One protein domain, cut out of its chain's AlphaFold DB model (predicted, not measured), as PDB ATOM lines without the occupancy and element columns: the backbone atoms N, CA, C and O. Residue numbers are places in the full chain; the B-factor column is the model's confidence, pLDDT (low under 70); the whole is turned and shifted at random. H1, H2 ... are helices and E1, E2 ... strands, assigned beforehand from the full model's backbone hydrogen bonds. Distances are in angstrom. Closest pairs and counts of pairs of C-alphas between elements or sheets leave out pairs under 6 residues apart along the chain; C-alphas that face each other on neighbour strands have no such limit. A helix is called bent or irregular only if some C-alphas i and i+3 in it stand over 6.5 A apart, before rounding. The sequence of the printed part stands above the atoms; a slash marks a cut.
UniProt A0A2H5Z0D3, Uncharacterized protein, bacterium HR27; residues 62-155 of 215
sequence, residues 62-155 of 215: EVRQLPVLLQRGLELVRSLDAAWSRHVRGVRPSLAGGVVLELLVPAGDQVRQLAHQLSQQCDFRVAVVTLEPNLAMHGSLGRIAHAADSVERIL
ATOM      1  N   GLU A  62     -25.072  28.214 120.216       82.69
ATOM      2  CA  GLU A  62     -24.766  26.794 120.413       82.69
ATOM      3  C   GLU A  62     -23.324  26.488 119.983       82.69
ATOM      4  O   GLU A  62     -22.597  25.799 120.699       82.69
ATOM      5  N   VAL A  63     -22.870  27.066 118.861       78.94
ATOM      6  CA  VAL A  63     -21.477  26.952 118.392       78.94
ATOM      7  C   VAL A  63     -20.503  27.550 119.414       78.94
ATOM      8  O   VAL A  63     -19.487  26.932 119.737       78.94
ATOM      9  N   ARG A  64     -20.825  28.719 119.985       75.81
ATOM     10  CA  ARG A  64     -20.000  29.366 121.022       75.81
ATOM     11  C   ARG A  64     -19.899  28.547 122.312       75.81
ATOM     12  O   ARG A  64     -18.925  28.702 123.043       75.81
ATOM     13  N   GLN A  65     -20.861  27.667 122.594       78.31
ATOM     14  CA  GLN A  65     -20.845  26.806 123.781       78.31
ATOM     15  C   GLN A  65     -20.014  25.527 123.608       78.31
ATOM     16  O   GLN A  65     -19.620  24.923 124.609       78.31
ATOM     17  N   LEU A  66     -19.701  25.117 122.374       76.88
ATOM     18  CA  LEU A  66     -18.992  23.857 122.106       76.88
ATOM     19  C   LEU A  66     -17.659  23.707 122.862       76.88
ATOM     20  O   LEU A  66     -17.428  22.618 123.394       76.88
ATOM     21  N   PRO A  67     -16.797  24.740 122.988       74.12
ATOM     22  CA  PRO A  67     -15.555  24.615 123.753       74.12
ATOM     23  C   PRO A  67     -15.793  24.283 125.231       74.12
ATOM     24  O   PRO A  67     -15.113  23.420 125.787       74.12
ATOM     25  N   VAL A  68     -16.797  24.911 125.854       77.62
ATOM     26  CA  VAL A  68     -17.161  24.677 127.263       77.62
ATOM     27  C   VAL A  68     -17.694  23.260 127.451       77.62
ATOM     28  O   VAL A  68     -17.324  22.567 128.396       77.62
ATOM     29  N   LEU A  69     -18.542  22.801 126.531       79.56
ATOM     30  CA  LEU A  69     -19.084  21.448 126.577       79.56
ATOM     31  C   LEU A  69     -17.987  20.392 126.372       79.56
ATOM     32  O   LEU A  69     -17.987  19.365 127.053       79.56
ATOM     33  N   LEU A  70     -17.013  20.646 125.491       74.56
ATOM     34  CA  LEU A  70     -15.889  19.730 125.308       74.56
ATOM     35  C   LEU A  70     -14.979  19.685 126.541       74.56
ATOM     36  O   LEU A  70     -14.535  18.600 126.919       74.56
ATOM     37  N   GLN A  71     -14.729  20.826 127.190       72.69
ATOM     38  CA  GLN A  71     -13.960  20.892 128.436       72.69
ATOM     39  C   GLN A  71     -14.525  19.915 129.482       72.69
ATOM     40  O   GLN A  71     -13.770  19.117 130.037       72.69
ATOM     41  N   ARG A  72     -15.855  19.889 129.658       78.62
ATOM     42  CA  ARG A  72     -16.537  18.938 130.559       78.62
ATOM     43  C   ARG A  72     -16.271  17.480 130.185       78.62
ATOM     44  O   ARG A  72     -16.007  16.648 131.048       78.62
ATOM     45  N   GLY A  73     -16.303  17.158 128.891       81.06
ATOM     46  CA  GLY A  73     -15.969  15.818 128.408       81.06
ATOM     47  C   GLY A  73     -14.529  15.408 128.735       81.06
ATOM     48  O   GLY A  73     -14.266  14.262 129.097       81.06
ATOM     49  N   LEU A  74     -13.585  16.344 128.653       73.75
ATOM     50  CA  LEU A  74     -12.181  16.084 128.974       73.75
ATOM     51  C   LEU A  74     -11.949  15.917 130.477       73.75
ATOM     52  O   LEU A  74     -11.155  15.064 130.874       73.75
ATOM     53  N   GLU A  75     -12.646  16.692 131.305       77.06
ATOM     54  CA  GLU A  75     -12.651  16.525 132.763       77.06
ATOM     55  C   GLU A  75     -13.158  15.136 133.154       77.06
ATOM     56  O   GLU A  75     -12.484  14.446 133.919       77.06
ATOM     57  N   LEU A  76     -14.250  14.672 132.533       82.56
ATOM     58  CA  LEU A  76     -14.753  13.311 132.720       82.56
ATOM     59  C   LEU A  76     -13.689  12.262 132.380       82.56
ATOM     60  O   LEU A  76     -13.453  11.344 133.155       82.56
ATOM     61  N   VAL A  77     -13.013  12.377 131.232       77.25
ATOM     62  CA  VAL A  77     -11.985  11.388 130.861       77.25
ATOM     63  C   VAL A  77     -10.804  11.390 131.822       77.25
ATOM     64  O   VAL A  77     -10.233  10.332 132.078       77.25
ATOM     65  N   ARG A  78     -10.439  12.550 132.375       74.56
ATOM     66  CA  ARG A  78      -9.374  12.651 133.380       74.56
ATOM     67  C   ARG A  78      -9.758  12.008 134.711       74.56
ATOM     68  O   ARG A  78      -8.860  11.554 135.412       74.56
ATOM     69  N   SER A  79     -11.048  11.955 135.046       77.50
ATOM     70  CA  SER A  79     -11.537  11.282 136.253       77.50
ATOM     71  C   SER A  79     -11.784   9.781 136.063       77.50
ATOM     72  O   SER A  79     -12.051   9.089 137.044       77.50
ATOM     73  N   LEU A  80     -11.708   9.258 134.832       81.25
ATOM     74  CA  LEU A  80     -11.877   7.828 134.573       81.25
ATOM     75  C   LEU A  80     -10.706   7.015 135.122       81.25
ATOM     76  O   LEU A  80      -9.536   7.338 134.909       81.25
ATOM     77  N   ASP A  81     -11.038   5.874 135.725       82.25
ATOM     78  CA  ASP A  81     -10.052   4.867 136.096       82.25
ATOM     79  C   ASP A  81      -9.249   4.374 134.874       82.25
ATOM     80  O   ASP A  81      -9.756   4.282 133.747       82.25
ATOM     81  N   ALA A  82      -7.982   4.016 135.104       74.94
ATOM     82  CA  ALA A  82      -7.059   3.567 134.064       74.94
ATOM     83  C   ALA A  82      -7.561   2.327 133.298       74.94
ATOM     84  O   ALA A  82      -7.285   2.178 132.101       74.94
ATOM     85  N   ALA A  83      -8.319   1.444 133.958       77.00
ATOM     86  CA  ALA A  83      -8.905   0.272 133.324       77.00
ATOM     87  C   ALA A  83      -9.954   0.652 132.277       77.00
ATOM     88  O   ALA A  83     -10.039  -0.032 131.259       77.00
ATOM     89  N   TRP A  84     -10.701   1.741 132.482       79.94
ATOM     90  CA  TRP A  84     -11.726   2.227 131.554       79.94
ATOM     91  C   TRP A  84     -11.168   3.176 130.498       79.94
ATOM     92  O   TRP A  84     -11.549   3.085 129.329       79.94
ATOM     93  N   SER A  85     -10.219   4.040 130.864       74.81
ATOM     94  CA  SER A  85      -9.661   5.051 129.957       74.81
ATOM     95  C   SER A  85      -9.040   4.446 128.690       74.81
ATOM     96  O   SER A  85      -9.208   4.981 127.594       74.81
ATOM     97  N   ARG A  86      -8.412   3.264 128.786       72.44
ATOM     98  CA  ARG A  86      -7.851   2.535 127.627       72.44
ATOM     99  C   ARG A  86      -8.899   2.086 126.600       72.44
ATOM    100  O   ARG A  86      -8.554   1.845 125.435       72.44
ATOM    101  N   HIS A  87     -10.161   1.965 127.010       78.88
ATOM    102  CA  HIS A  87     -11.271   1.560 126.149       78.88
ATOM    103  C   HIS A  87     -11.983   2.741 125.491       78.88
ATOM    104  O   HIS A  87     -12.720   2.525 124.531       78.88
ATOM    105  N   VAL A  88     -11.731   3.974 125.938       78.50
ATOM    106  CA  VAL A  88     -12.339   5.176 125.357       78.50
ATOM    107  C   VAL A  88     -11.871   5.360 123.913       78.50
ATOM    108  O   VAL A  88     -10.681   5.263 123.593       78.50
ATOM    109  N   ARG A  89     -12.829   5.591 123.016       75.69
ATOM    110  CA  ARG A  89     -12.610   5.895 121.592       75.69
ATOM    111  C   ARG A  89     -13.216   7.222 121.162       75.69
ATOM    112  O   ARG A  89     -12.762   7.777 120.167       75.69
ATOM    113  N   GLY A  90     -14.155   7.743 121.939       77.31
ATOM    114  CA  GLY A  90     -14.802   9.016 121.684       77.31
ATOM    115  C   GLY A  90     -15.406   9.597 122.954       77.31
ATOM    116  O   GLY A  90     -15.751   8.871 123.887       77.31
ATOM    117  N   VAL A  91     -15.497  10.921 122.982       83.12
ATOM    118  CA  VAL A  91     -16.051  11.715 124.083       83.12
ATOM    119  C   VAL A  91     -16.887  12.809 123.451       83.12
ATOM    120  O   VAL A  91     -16.358  13.830 123.019       83.12
ATOM    121  N   ARG A  92     -18.186  12.565 123.339       87.00
ATOM    122  CA  ARG A  92     -19.092  13.431 122.597       87.00
ATOM    123  C   ARG A  92     -19.886  14.306 123.562       87.00
ATOM    124  O   ARG A  92     -20.717  13.778 124.303       87.00
ATOM    125  N   PRO A  93     -19.637  15.621 123.608       85.19
ATOM    126  CA  PRO A  93     -20.485  16.515 124.374       85.19
ATOM    127  C   PRO A  93     -21.878  16.611 123.744       85.19
ATOM    128  O   PRO A  93     -22.017  16.750 122.529       85.19
ATOM    129  N   SER A  94     -22.908  16.587 124.584       93.31
ATOM    130  CA  SER A  94     -24.275  16.895 124.176       93.31
ATOM    131  C   SER A  94     -24.563  18.385 124.344       93.31
ATOM    132  O   SER A  94     -24.125  19.004 125.316       93.31
ATOM    133  N   LEU A  95     -25.374  18.939 123.443       92.12
ATOM    134  CA  LEU A  95     -25.893  20.306 123.538       92.12
ATOM    135  C   LEU A  95     -26.769  20.511 124.785       92.12
ATOM    136  O   LEU A  95     -26.883  21.626 125.278       92.12
ATOM    137  N   ALA A  96     -27.328  19.435 125.352       93.81
ATOM    138  CA  ALA A  96     -28.060  19.473 126.620       93.81
ATOM    139  C   ALA A  96     -27.141  19.524 127.862       93.81
ATOM    140  O   ALA A  96     -27.618  19.435 128.993       93.81
ATOM    141  N   GLY A  97     -25.820  19.626 127.680       90.38
ATOM    142  CA  GLY A  97     -24.855  19.771 128.772       90.38
ATOM    143  C   GLY A  97     -24.310  18.465 129.357       90.38
ATOM    144  O   GLY A  97     -23.508  18.533 130.287       90.38
ATOM    145  N   GLY A  98     -24.727  17.307 128.832       93.44
ATOM    146  CA  GLY A  98     -24.206  15.986 129.204       93.44
ATOM    147  C   GLY A  98     -23.031  15.517 128.338       93.44
ATOM    148  O   GLY A  98     -22.623  16.196 127.395       93.44
ATOM    149  N   VAL A  99     -22.504  14.326 128.631       91.25
ATOM    150  CA  VAL A  99     -21.374  13.723 127.904       91.25
ATOM    151  C   VAL A  99     -21.688  12.281 127.516       91.25
ATOM    152  O   VAL A  99     -22.135  11.485 128.336       91.25
ATOM    153  N   VAL A 100     -21.416  11.921 126.265       91.69
ATOM    154  CA  VAL A 100     -21.501  10.546 125.777       91.69
ATOM    155  C   VAL A 100     -20.096   9.974 125.606       91.69
ATOM    156  O   VAL A 100     -19.295  10.484 124.827       91.69
ATOM    157  N   LEU A 101     -19.791   8.890 126.312       88.00
ATOM    158  CA  LEU A 101     -18.551   8.138 126.151       88.00
ATOM    159  C   LEU A 101     -18.741   7.024 125.127       88.00
ATOM    160  O   LEU A 101     -19.650   6.207 125.249       88.00
ATOM    161  N   GLU A 102     -17.857   6.955 124.139       85.50
ATOM    162  CA  GLU A 102     -17.772   5.814 123.231       85.50
ATOM    163  C   GLU A 102     -16.685   4.857 123.717       85.50
ATOM    164  O   GLU A 102     -15.512   5.236 123.807       85.50
ATOM    165  N   LEU A 103     -17.058   3.611 124.007       83.75
ATOM    166  CA  LEU A 103     -16.138   2.588 124.500       83.75
ATOM    167  C   LEU A 103     -16.025   1.419 123.527       83.75
ATOM    168  O   LEU A 103     -17.028   0.884 123.062       83.75
ATOM    169  N   LEU A 104     -14.800   0.957 123.283       82.00
ATOM    170  CA  LEU A 104     -14.539  -0.295 122.571       82.00
ATOM    171  C   LEU A 104     -14.543  -1.469 123.556       82.00
ATOM    172  O   LEU A 104     -13.487  -1.978 123.948       82.00
ATOM    173  N   VAL A 105     -15.742  -1.842 123.989       82.00
ATOM    174  CA  VAL A 105     -16.031  -2.984 124.866       82.00
ATOM    175  C   VAL A 105     -17.378  -3.594 124.471       82.00
ATOM    176  O   VAL A 105     -18.224  -2.876 123.937       82.00
ATOM    177  N   PRO A 106     -17.617  -4.885 124.753       81.56
ATOM    178  CA  PRO A 106     -18.947  -5.467 124.627       81.56
ATOM    179  C   PRO A 106     -19.966  -4.738 125.514       81.56
ATOM    180  O   PRO A 106     -19.647  -4.323 126.632       81.56
ATOM    181  N   ALA A 107     -21.203  -4.615 125.034       82.56
ATOM    182  CA  ALA A 107     -22.312  -4.154 125.863       82.56
ATOM    183  C   ALA A 107     -22.555  -5.127 127.029       82.56
ATOM    184  O   ALA A 107     -22.437  -6.342 126.876       82.56
ATOM    185  N   GLY A 108     -22.915  -4.598 128.199       85.44
ATOM    186  CA  GLY A 108     -23.180  -5.412 129.385       85.44
ATOM    187  C   GLY A 108     -23.482  -4.587 130.633       85.44
ATOM    188  O   GLY A 108     -23.434  -3.355 130.608       85.44
ATOM    189  N   ASP A 109     -23.778  -5.272 131.739       87.75
ATOM    190  CA  ASP A 109     -24.139  -4.633 133.013       87.75
ATOM    191  C   ASP A 109     -23.052  -3.703 133.548       87.75
ATOM    192  O   ASP A 109     -23.366  -2.624 134.042       87.75
ATOM    193  N   GLN A 110     -21.779  -4.058 133.367       86.69
ATOM    194  CA  GLN A 110     -20.649  -3.226 133.791       86.69
ATOM    195  C   GLN A 110     -20.649  -1.854 133.102       86.69
ATOM    196  O   GLN A 110     -20.355  -0.844 133.733       86.69
ATOM    197  N   VAL A 111     -21.035  -1.795 131.823       87.75
ATOM    198  CA  VAL A 111     -21.106  -0.540 131.057       87.75
ATOM    199  C   VAL A 111     -22.261   0.335 131.546       87.75
ATOM    200  O   VAL A 111     -22.105   1.548 131.694       87.75
ATOM    201  N   ARG A 112     -23.417  -0.274 131.845       86.38
ATOM    202  CA  ARG A 112     -24.566   0.441 132.422       86.38
ATOM    203  C   ARG A 112     -24.255   0.979 133.817       86.38
ATOM    204  O   ARG A 112     -24.583   2.125 134.113       86.38
ATOM    205  N   GLN A 113     -23.602   0.169 134.648       89.75
ATOM    206  CA  GLN A 113     -23.159   0.570 135.982       89.75
ATOM    207  C   GLN A 113     -22.159   1.722 135.910       89.75
ATOM    208  O   GLN A 113     -22.327   2.696 136.638       89.75
ATOM    209  N   LEU A 114     -21.197   1.671 134.982       90.19
ATOM    210  CA  LEU A 114     -20.256   2.765 134.752       90.19
ATOM    211  C   LEU A 114     -20.981   4.071 134.396       90.19
ATOM    212  O   LEU A 114     -20.720   5.096 135.015       90.19
ATOM    213  N   ALA A 115     -21.914   4.048 133.438       88.94
ATOM    214  CA  ALA A 115     -22.671   5.243 133.049       88.94
ATOM    215  C   ALA A 115     -23.426   5.863 134.241       88.94
ATOM    216  O   ALA A 115     -23.425   7.084 134.425       88.94
ATOM    217  N   HIS A 116     -24.038   5.012 135.069       90.25
ATOM    218  CA  HIS A 116     -24.751   5.437 136.269       90.25
ATOM    219  C   HIS A 116     -23.807   6.033 137.321       90.25
ATOM    220  O   HIS A 116     -24.077   7.117 137.829       90.25
ATOM    221  N   GLN A 117     -22.683   5.368 137.598       91.69
ATOM    222  CA  GLN A 117     -21.669   5.837 138.546       91.69
ATOM    223  C   GLN A 117     -21.080   7.185 138.126       91.69
ATOM    224  O   GLN A 117     -21.024   8.106 138.935       91.69
ATOM    225  N   LEU A 118     -20.703   7.339 136.855       90.81
ATOM    226  CA  LEU A 118     -20.156   8.597 136.345       90.81
ATOM    227  C   LEU A 118     -21.182   9.733 136.414       90.81
ATOM    228  O   LEU A 118     -20.840  10.839 136.811       90.81
ATOM    229  N   SER A 119     -22.453   9.452 136.113       90.12
ATOM    230  CA  SER A 119     -23.530  10.445 136.248       90.12
ATOM    231  C   SER A 119     -23.801  10.865 137.698       90.12
ATOM    232  O   SER A 119     -24.390  11.914 137.911       90.12
ATOM    233  N   GLN A 120     -23.437  10.043 138.689       90.69
ATOM    234  CA  GLN A 120     -23.536  10.394 140.114       90.69
ATOM    235  C   GLN A 120     -22.313  11.166 140.614       90.69
ATOM    236  O   GLN A 120     -22.418  11.932 141.566       90.69
ATOM    237  N   GLN A 121     -21.150  10.925 140.009       89.19
ATOM    238  CA  GLN A 121     -19.892  11.582 140.363       89.19
ATOM    239  C   GLN A 121     -19.742  12.959 139.713       89.19
ATOM    240  O   GLN A 121     -19.016  13.802 140.233       89.19
ATOM    241  N   CYS A 122     -20.397  13.176 138.576       85.38
ATOM    242  CA  CYS A 122     -20.370  14.429 137.839       85.38
ATOM    243  C   CYS A 122     -21.676  15.207 138.024       85.38
ATOM    244  O   CYS A 122     -22.753  14.621 138.061       85.38
ATOM    245  N   ASP A 123     -21.606  16.539 137.990       88.38
ATOM    246  CA  ASP A 123     -22.786  17.425 138.006       88.38
ATOM    247  C   ASP A 123     -23.553  17.443 136.660       88.38
ATOM    248  O   ASP A 123     -24.308  18.367 136.352       88.38
ATOM    249  N   PHE A 124     -23.340  16.439 135.809       89.62
ATOM    250  CA  PHE A 124     -23.945  16.318 134.488       89.62
ATOM    251  C   PHE A 124     -24.213  14.857 134.127       89.62
ATOM    252  O   PHE A 124     -23.590  13.926 134.634       89.62
ATOM    253  N   ARG A 125     -25.153  14.650 133.198       93.31
ATOM    254  CA  ARG A 125     -25.523  13.307 132.731       93.31
ATOM    255  C   ARG A 125     -24.419  12.701 131.872       93.31
ATOM    256  O   ARG A 125     -23.926  13.354 130.952       93.31
ATOM    257  N   VAL A 126     -24.120  11.429 132.117       93.00
ATOM    258  CA  VAL A 126     -23.180  10.633 131.326       93.00
ATOM    259  C   VAL A 126     -23.907   9.449 130.694       93.00
ATOM    260  O   VAL A 126     -24.542   8.649 131.377       93.00
ATOM    261  N   ALA A 127     -23.794   9.318 129.376       93.56
ATOM    262  CA  ALA A 127     -24.226   8.134 128.643       93.56
ATOM    263  C   ALA A 127     -23.004   7.380 128.127       93.56
ATOM    264  O   ALA A 127     -21.970   7.976 127.835       93.56
ATOM    265  N   VAL A 128     -23.129   6.065 127.980       91.56
ATOM    266  CA  VAL A 128     -22.070   5.235 127.409       91.56
ATOM    267  C   VAL A 128     -22.626   4.475 126.215       91.56
ATOM    268  O   VAL A 128     -23.650   3.802 126.318       91.56
ATOM    269  N   VAL A 129     -21.942   4.588 125.080       89.38
ATOM    270  CA  VAL A 129     -22.229   3.854 123.849       89.38
ATOM    271  C   VAL A 129     -21.077   2.897 123.587       89.38
ATOM    272  O   VAL A 129     -19.911   3.292 123.576       89.38
ATOM    273  N   THR A 130     -21.396   1.629 123.365       87.44
ATOM    274  CA  THR A 130     -20.404   0.619 123.003       87.44
ATOM    275  C   THR A 130     -20.209   0.564 121.497       87.44
ATOM    276  O   THR A 130     -21.171   0.617 120.732       87.44
ATOM    277  N   LEU A 131     -18.958   0.437 121.077       76.19
ATOM    278  CA  LEU A 131     -18.570   0.236 119.692       76.19
ATOM    279  C   LEU A 131     -18.316  -1.249 119.445       76.19
ATOM    280  O   LEU A 131     -17.642  -1.907 120.239       76.19
ATOM    281  N   GLU A 132     -18.814  -1.763 118.323       67.00
ATOM    282  CA  GLU A 132     -18.491  -3.125 117.914       67.00
ATOM    283  C   GLU A 132     -17.038  -3.221 117.418       67.00
ATOM    284  O   GLU A 132     -16.590  -2.346 116.672       67.00
ATOM    285  N   PRO A 133     -16.297  -4.294 117.764       54.72
ATOM    286  CA  PRO A 133     -14.895  -4.471 117.370       54.72
ATOM    287  C   PRO A 133     -14.641  -4.458 115.858       54.72
ATOM    288  O   PRO A 133     -13.541  -4.114 115.429       54.72
ATOM    289  N   ASN A 134     -15.650  -4.831 115.066       46.72
ATOM    290  CA  ASN A 134     -15.543  -5.033 113.620       46.72
ATOM    291  C   ASN A 134     -16.100  -3.870 112.791       46.72
ATOM    292  O   ASN A 134     -16.016  -3.911 111.563       46.72
ATOM    293  N   LEU A 135     -16.639  -2.826 113.429       47.06
ATOM    294  CA  LEU A 135     -16.946  -1.593 112.717       47.06
ATOM    295  C   LEU A 135     -15.613  -0.922 112.407       47.06
ATOM    296  O   LEU A 135     -14.966  -0.334 113.274       47.06
ATOM    297  N   ALA A 136     -15.174  -1.072 111.160       38.44
ATOM    298  CA  ALA A 136     -13.995  -0.398 110.673       38.44
ATOM    299  C   ALA A 136     -14.139   1.098 110.985       38.44
ATOM    300  O   ALA A 136     -15.060   1.771 110.524       38.44
ATOM    301  N   MET A 137     -13.245   1.595 111.844       45.62
ATOM    302  CA  MET A 137     -13.173   3.002 112.229       45.62
ATOM    303  C   MET A 137     -12.615   3.784 111.037       45.62
ATOM    304  O   MET A 137     -11.447   4.187 111.004       45.62
ATOM    305  N   HIS A 138     -13.426   3.889 109.989       35.72
ATOM    306  CA  HIS A 138     -13.091   4.551 108.746       35.72
ATOM    307  C   HIS A 138     -12.871   6.034 109.046       35.72
ATOM    308  O   HIS A 138     -13.798   6.758 109.394       35.72
ATOM    309  N   GLY A 139     -11.611   6.471 108.961       35.44
ATOM    310  CA  GLY A 139     -11.239   7.874 109.160       35.44
ATOM    311  C   GLY A 139     -10.520   8.221 110.468       35.44
ATOM    312  O   GLY A 139     -10.515   9.397 110.823       35.44
ATOM    313  N   SER A 140      -9.890   7.243 111.141       30.80
ATOM    314  CA  SER A 140      -9.044   7.399 112.345       30.80
ATOM    315  C   SER A 140      -8.452   8.808 112.547       30.80
ATOM    316  O   SER A 140      -7.457   9.205 111.931       30.80
ATOM    317  N   LEU A 141      -9.066   9.551 113.469       35.72
ATOM    318  CA  LEU A 141      -8.359  10.472 114.347       35.72
ATOM    319  C   LEU A 141      -7.621   9.572 115.332       35.72
ATOM    320  O   LEU A 141      -8.264   8.907 116.140       35.72
ATOM    321  N   GLY A 142      -6.298   9.471 115.205       32.84
ATOM    322  CA  GLY A 142      -5.494   8.617 116.073       32.84
ATOM    323  C   GLY A 142      -5.867   8.769 117.553       32.84
ATOM    324  O   GLY A 142      -6.269   9.842 117.998       32.84
ATOM    325  N   ARG A 143      -5.727   7.656 118.280       35.12
ATOM    326  CA  ARG A 143      -5.736   7.518 119.744       35.12
ATOM    327  C   ARG A 143      -5.395   8.837 120.460       35.12
ATOM    328  O   ARG A 143      -4.386   9.450 120.123       35.12
ATOM    329  N   ILE A 144      -6.176   9.224 121.476       38.03
ATOM    330  CA  ILE A 144      -5.770  10.268 122.433       38.03
ATOM    331  C   ILE A 144      -4.486   9.766 123.104       38.03
ATOM    332  O   ILE A 144      -4.516   8.899 123.981       38.03
ATOM    333  N   ALA A 145      -3.341  10.221 122.606       32.97
ATOM    334  CA  ALA A 145      -2.039   9.882 123.143       32.97
ATOM    335  C   ALA A 145      -1.735  10.894 124.251       32.97
ATOM    336  O   ALA A 145      -1.225  11.973 123.992       32.97
ATOM    337  N   HIS A 146      -2.062  10.510 125.485       31.59
ATOM    338  CA  HIS A 146      -1.771  11.237 126.725       31.59
ATOM    339  C   HIS A 146      -2.537  12.547 126.983       31.59
ATOM    340  O   HIS A 146      -2.851  13.334 126.097       31.59
ATOM    341  N   ALA A 147      -2.774  12.802 128.275       37.78
ATOM    342  CA  ALA A 147      -3.421  13.997 128.826       37.78
ATOM    343  C   ALA A 147      -2.663  15.322 128.573       37.78
ATOM    344  O   ALA A 147      -3.156  16.382 128.952       37.78
ATOM    345  N   ALA A 148      -1.478  15.253 127.953       36.16
ATOM    346  CA  ALA A 148      -0.615  16.386 127.619       36.16
ATOM    347  C   ALA A 148      -0.905  16.997 126.234       36.16
ATOM    348  O   ALA A 148      -0.364  18.051 125.901       36.16
ATOM    349  N   ASP A 149      -1.763  16.372 125.424       43.44
ATOM    350  CA  ASP A 149      -2.320  17.041 124.254       43.44
ATOM    351  C   ASP A 149      -3.282  18.135 124.731       43.44
ATOM    352  O   ASP A 149      -4.358  17.843 125.254       43.44
ATOM    353  N   SER A 150      -2.864  19.401 124.609       44.31
ATOM    354  CA  SER A 150      -3.650  20.538 125.088       44.31
ATOM    355  C   SER A 150      -5.048  20.513 124.472       44.31
ATOM    356  O   SER A 150      -5.237  20.195 123.294       44.31
ATOM    357  N   VAL A 151      -6.037  20.840 125.302       41.81
ATOM    358  CA  VAL A 151      -7.462  20.916 124.955       41.81
ATOM    359  C   VAL A 151      -7.674  21.726 123.675       41.81
ATOM    360  O   VAL A 151      -8.429  21.302 122.812       41.81
ATOM    361  N   GLU A 152      -6.908  22.801 123.492       37.81
ATOM    362  CA  GLU A 152      -6.863  23.637 122.285       37.81
ATOM    363  C   GLU A 152      -6.402  22.890 121.032       37.81
ATOM    364  O   GLU A 152      -6.951  23.108 119.962       37.81
ATOM    365  N   ARG A 153      -5.444  21.959 121.130       45.53
ATOM    366  CA  ARG A 153      -4.997  21.160 119.980       45.53
ATOM    367  C   ARG A 153      -6.036  20.111 119.606       45.53
ATOM    368  O   ARG A 153      -6.174  19.810 118.428       45.53
ATOM    369  N   ILE A 154      -6.741  19.535 120.583       50.34
ATOM    370  CA  ILE A 154      -7.844  18.580 120.368       50.34
ATOM    371  C   ILE A 154      -9.068  19.305 119.795       50.34
ATOM    372  O   ILE A 154      -9.602  18.856 118.783       50.34
ATOM    373  N   LEU A 155      -9.437  20.450 120.378       44.16
ATOM    374  CA  LEU A 155     -10.421  21.395 119.848       44.16
ATOM    375  C   LEU A 155     -10.042  21.816 118.437       44.16
ATOM    376  O   LEU A 155     -10.867  21.676 117.557       44.16
TER     377      LEU A 155
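Overview. This is residues 62 to 155 of the 215 residues of an uncharacterized protein of bacterium HR27 (UniProt A0A2H5Z0D3). A small sheet of three strands has two helices, H1 and H3, over one of its faces, H1 over E1 and E2 and H3 over E3. A long loop, residues 131 to 150, leaves E3 and ends in the short helix H4, which comes back to touch H1, while the very short H2 lies between H1 and E1 along the chain. The printed part has 94 residues, with four named helices and three named strands in the order H1, H2, E1, E2, H3, E3, H4. The sheet is mixed, in the order E1, E2, E3, and the class is mixed, helices and strands. The whole is compact, with a radius of gyration of the C-alphas of 13.2 A and spans of 35 by 32 by 24 A.

Arrangement. In the sheet, E2, residues 99 to 103, is the inner strand. It forms a hairpin with the edge strand E1, residues 88 to 93; they are antiparallel at 163 degrees, with N 92 and O 100 within hydrogen-bond range at 2.8 A. On its other side E3, residues 126 to 130, is parallel to it at 25 degrees, with N 101 and O 127 2.8 A apart. H3, residues 109 to 121, joins E2 to E3 in a strand-helix-strand unit, two parallel neighbour strands with a helix between, and its crossover is right-handed. H3 is on the sheet at a height of 8.0 A, along the strands at 22 degrees to E3 on the local plane; its closest C-alphas to E3 are Ser 119 and Val 126, 4.9 A apart. H1, residues 62 to 79, is on the same face at a height of 7.0 A, slantwise at 33 degrees to E1 on the local plane, with Leu 69 and Pro 93 the closest C-alphas at 5.6 A. These two helices on one face make two layers, helices over a sheet, and H1 and H3 are near each other. H4, residues 151 to 155, touches H1 at residues 67 to 74 alone; the closest C-alphas are Pro 67 and Leu 155, 7.2 A apart. H2, residues 82 to 85, is not on the sheet and is close to but not clearly touching H1, the C-alphas of Val 77 and Ser 85 being 6.8 A apart. In H3 and H4 every O i to N i+4 pair is within hydrogen-bond range, in H1 12 of 14, and H2 is too short for such a pair.

Along the chain. H1 begins at C-alpha 62, (-24.766, 26.794, 120.413), and measures 25.8 A; it is irregular, with C-alphas 64 and 67 7.1 A apart. H3 measures 18.3 A and E1 14.0 A. H4 ends at C-alpha 155, (-10.421, 21.395, 119.848).

Size, cuts and confidence. The C-alphas farthest apart are those of Arg 64 and Asp 109, 36.3 A. The printed part has no cut. The link from E3 to H4, 20 residues, is long, and the other links are tight. The mean pLDDT of the printed part is 72.9, and residues 132 to 155 are under 70.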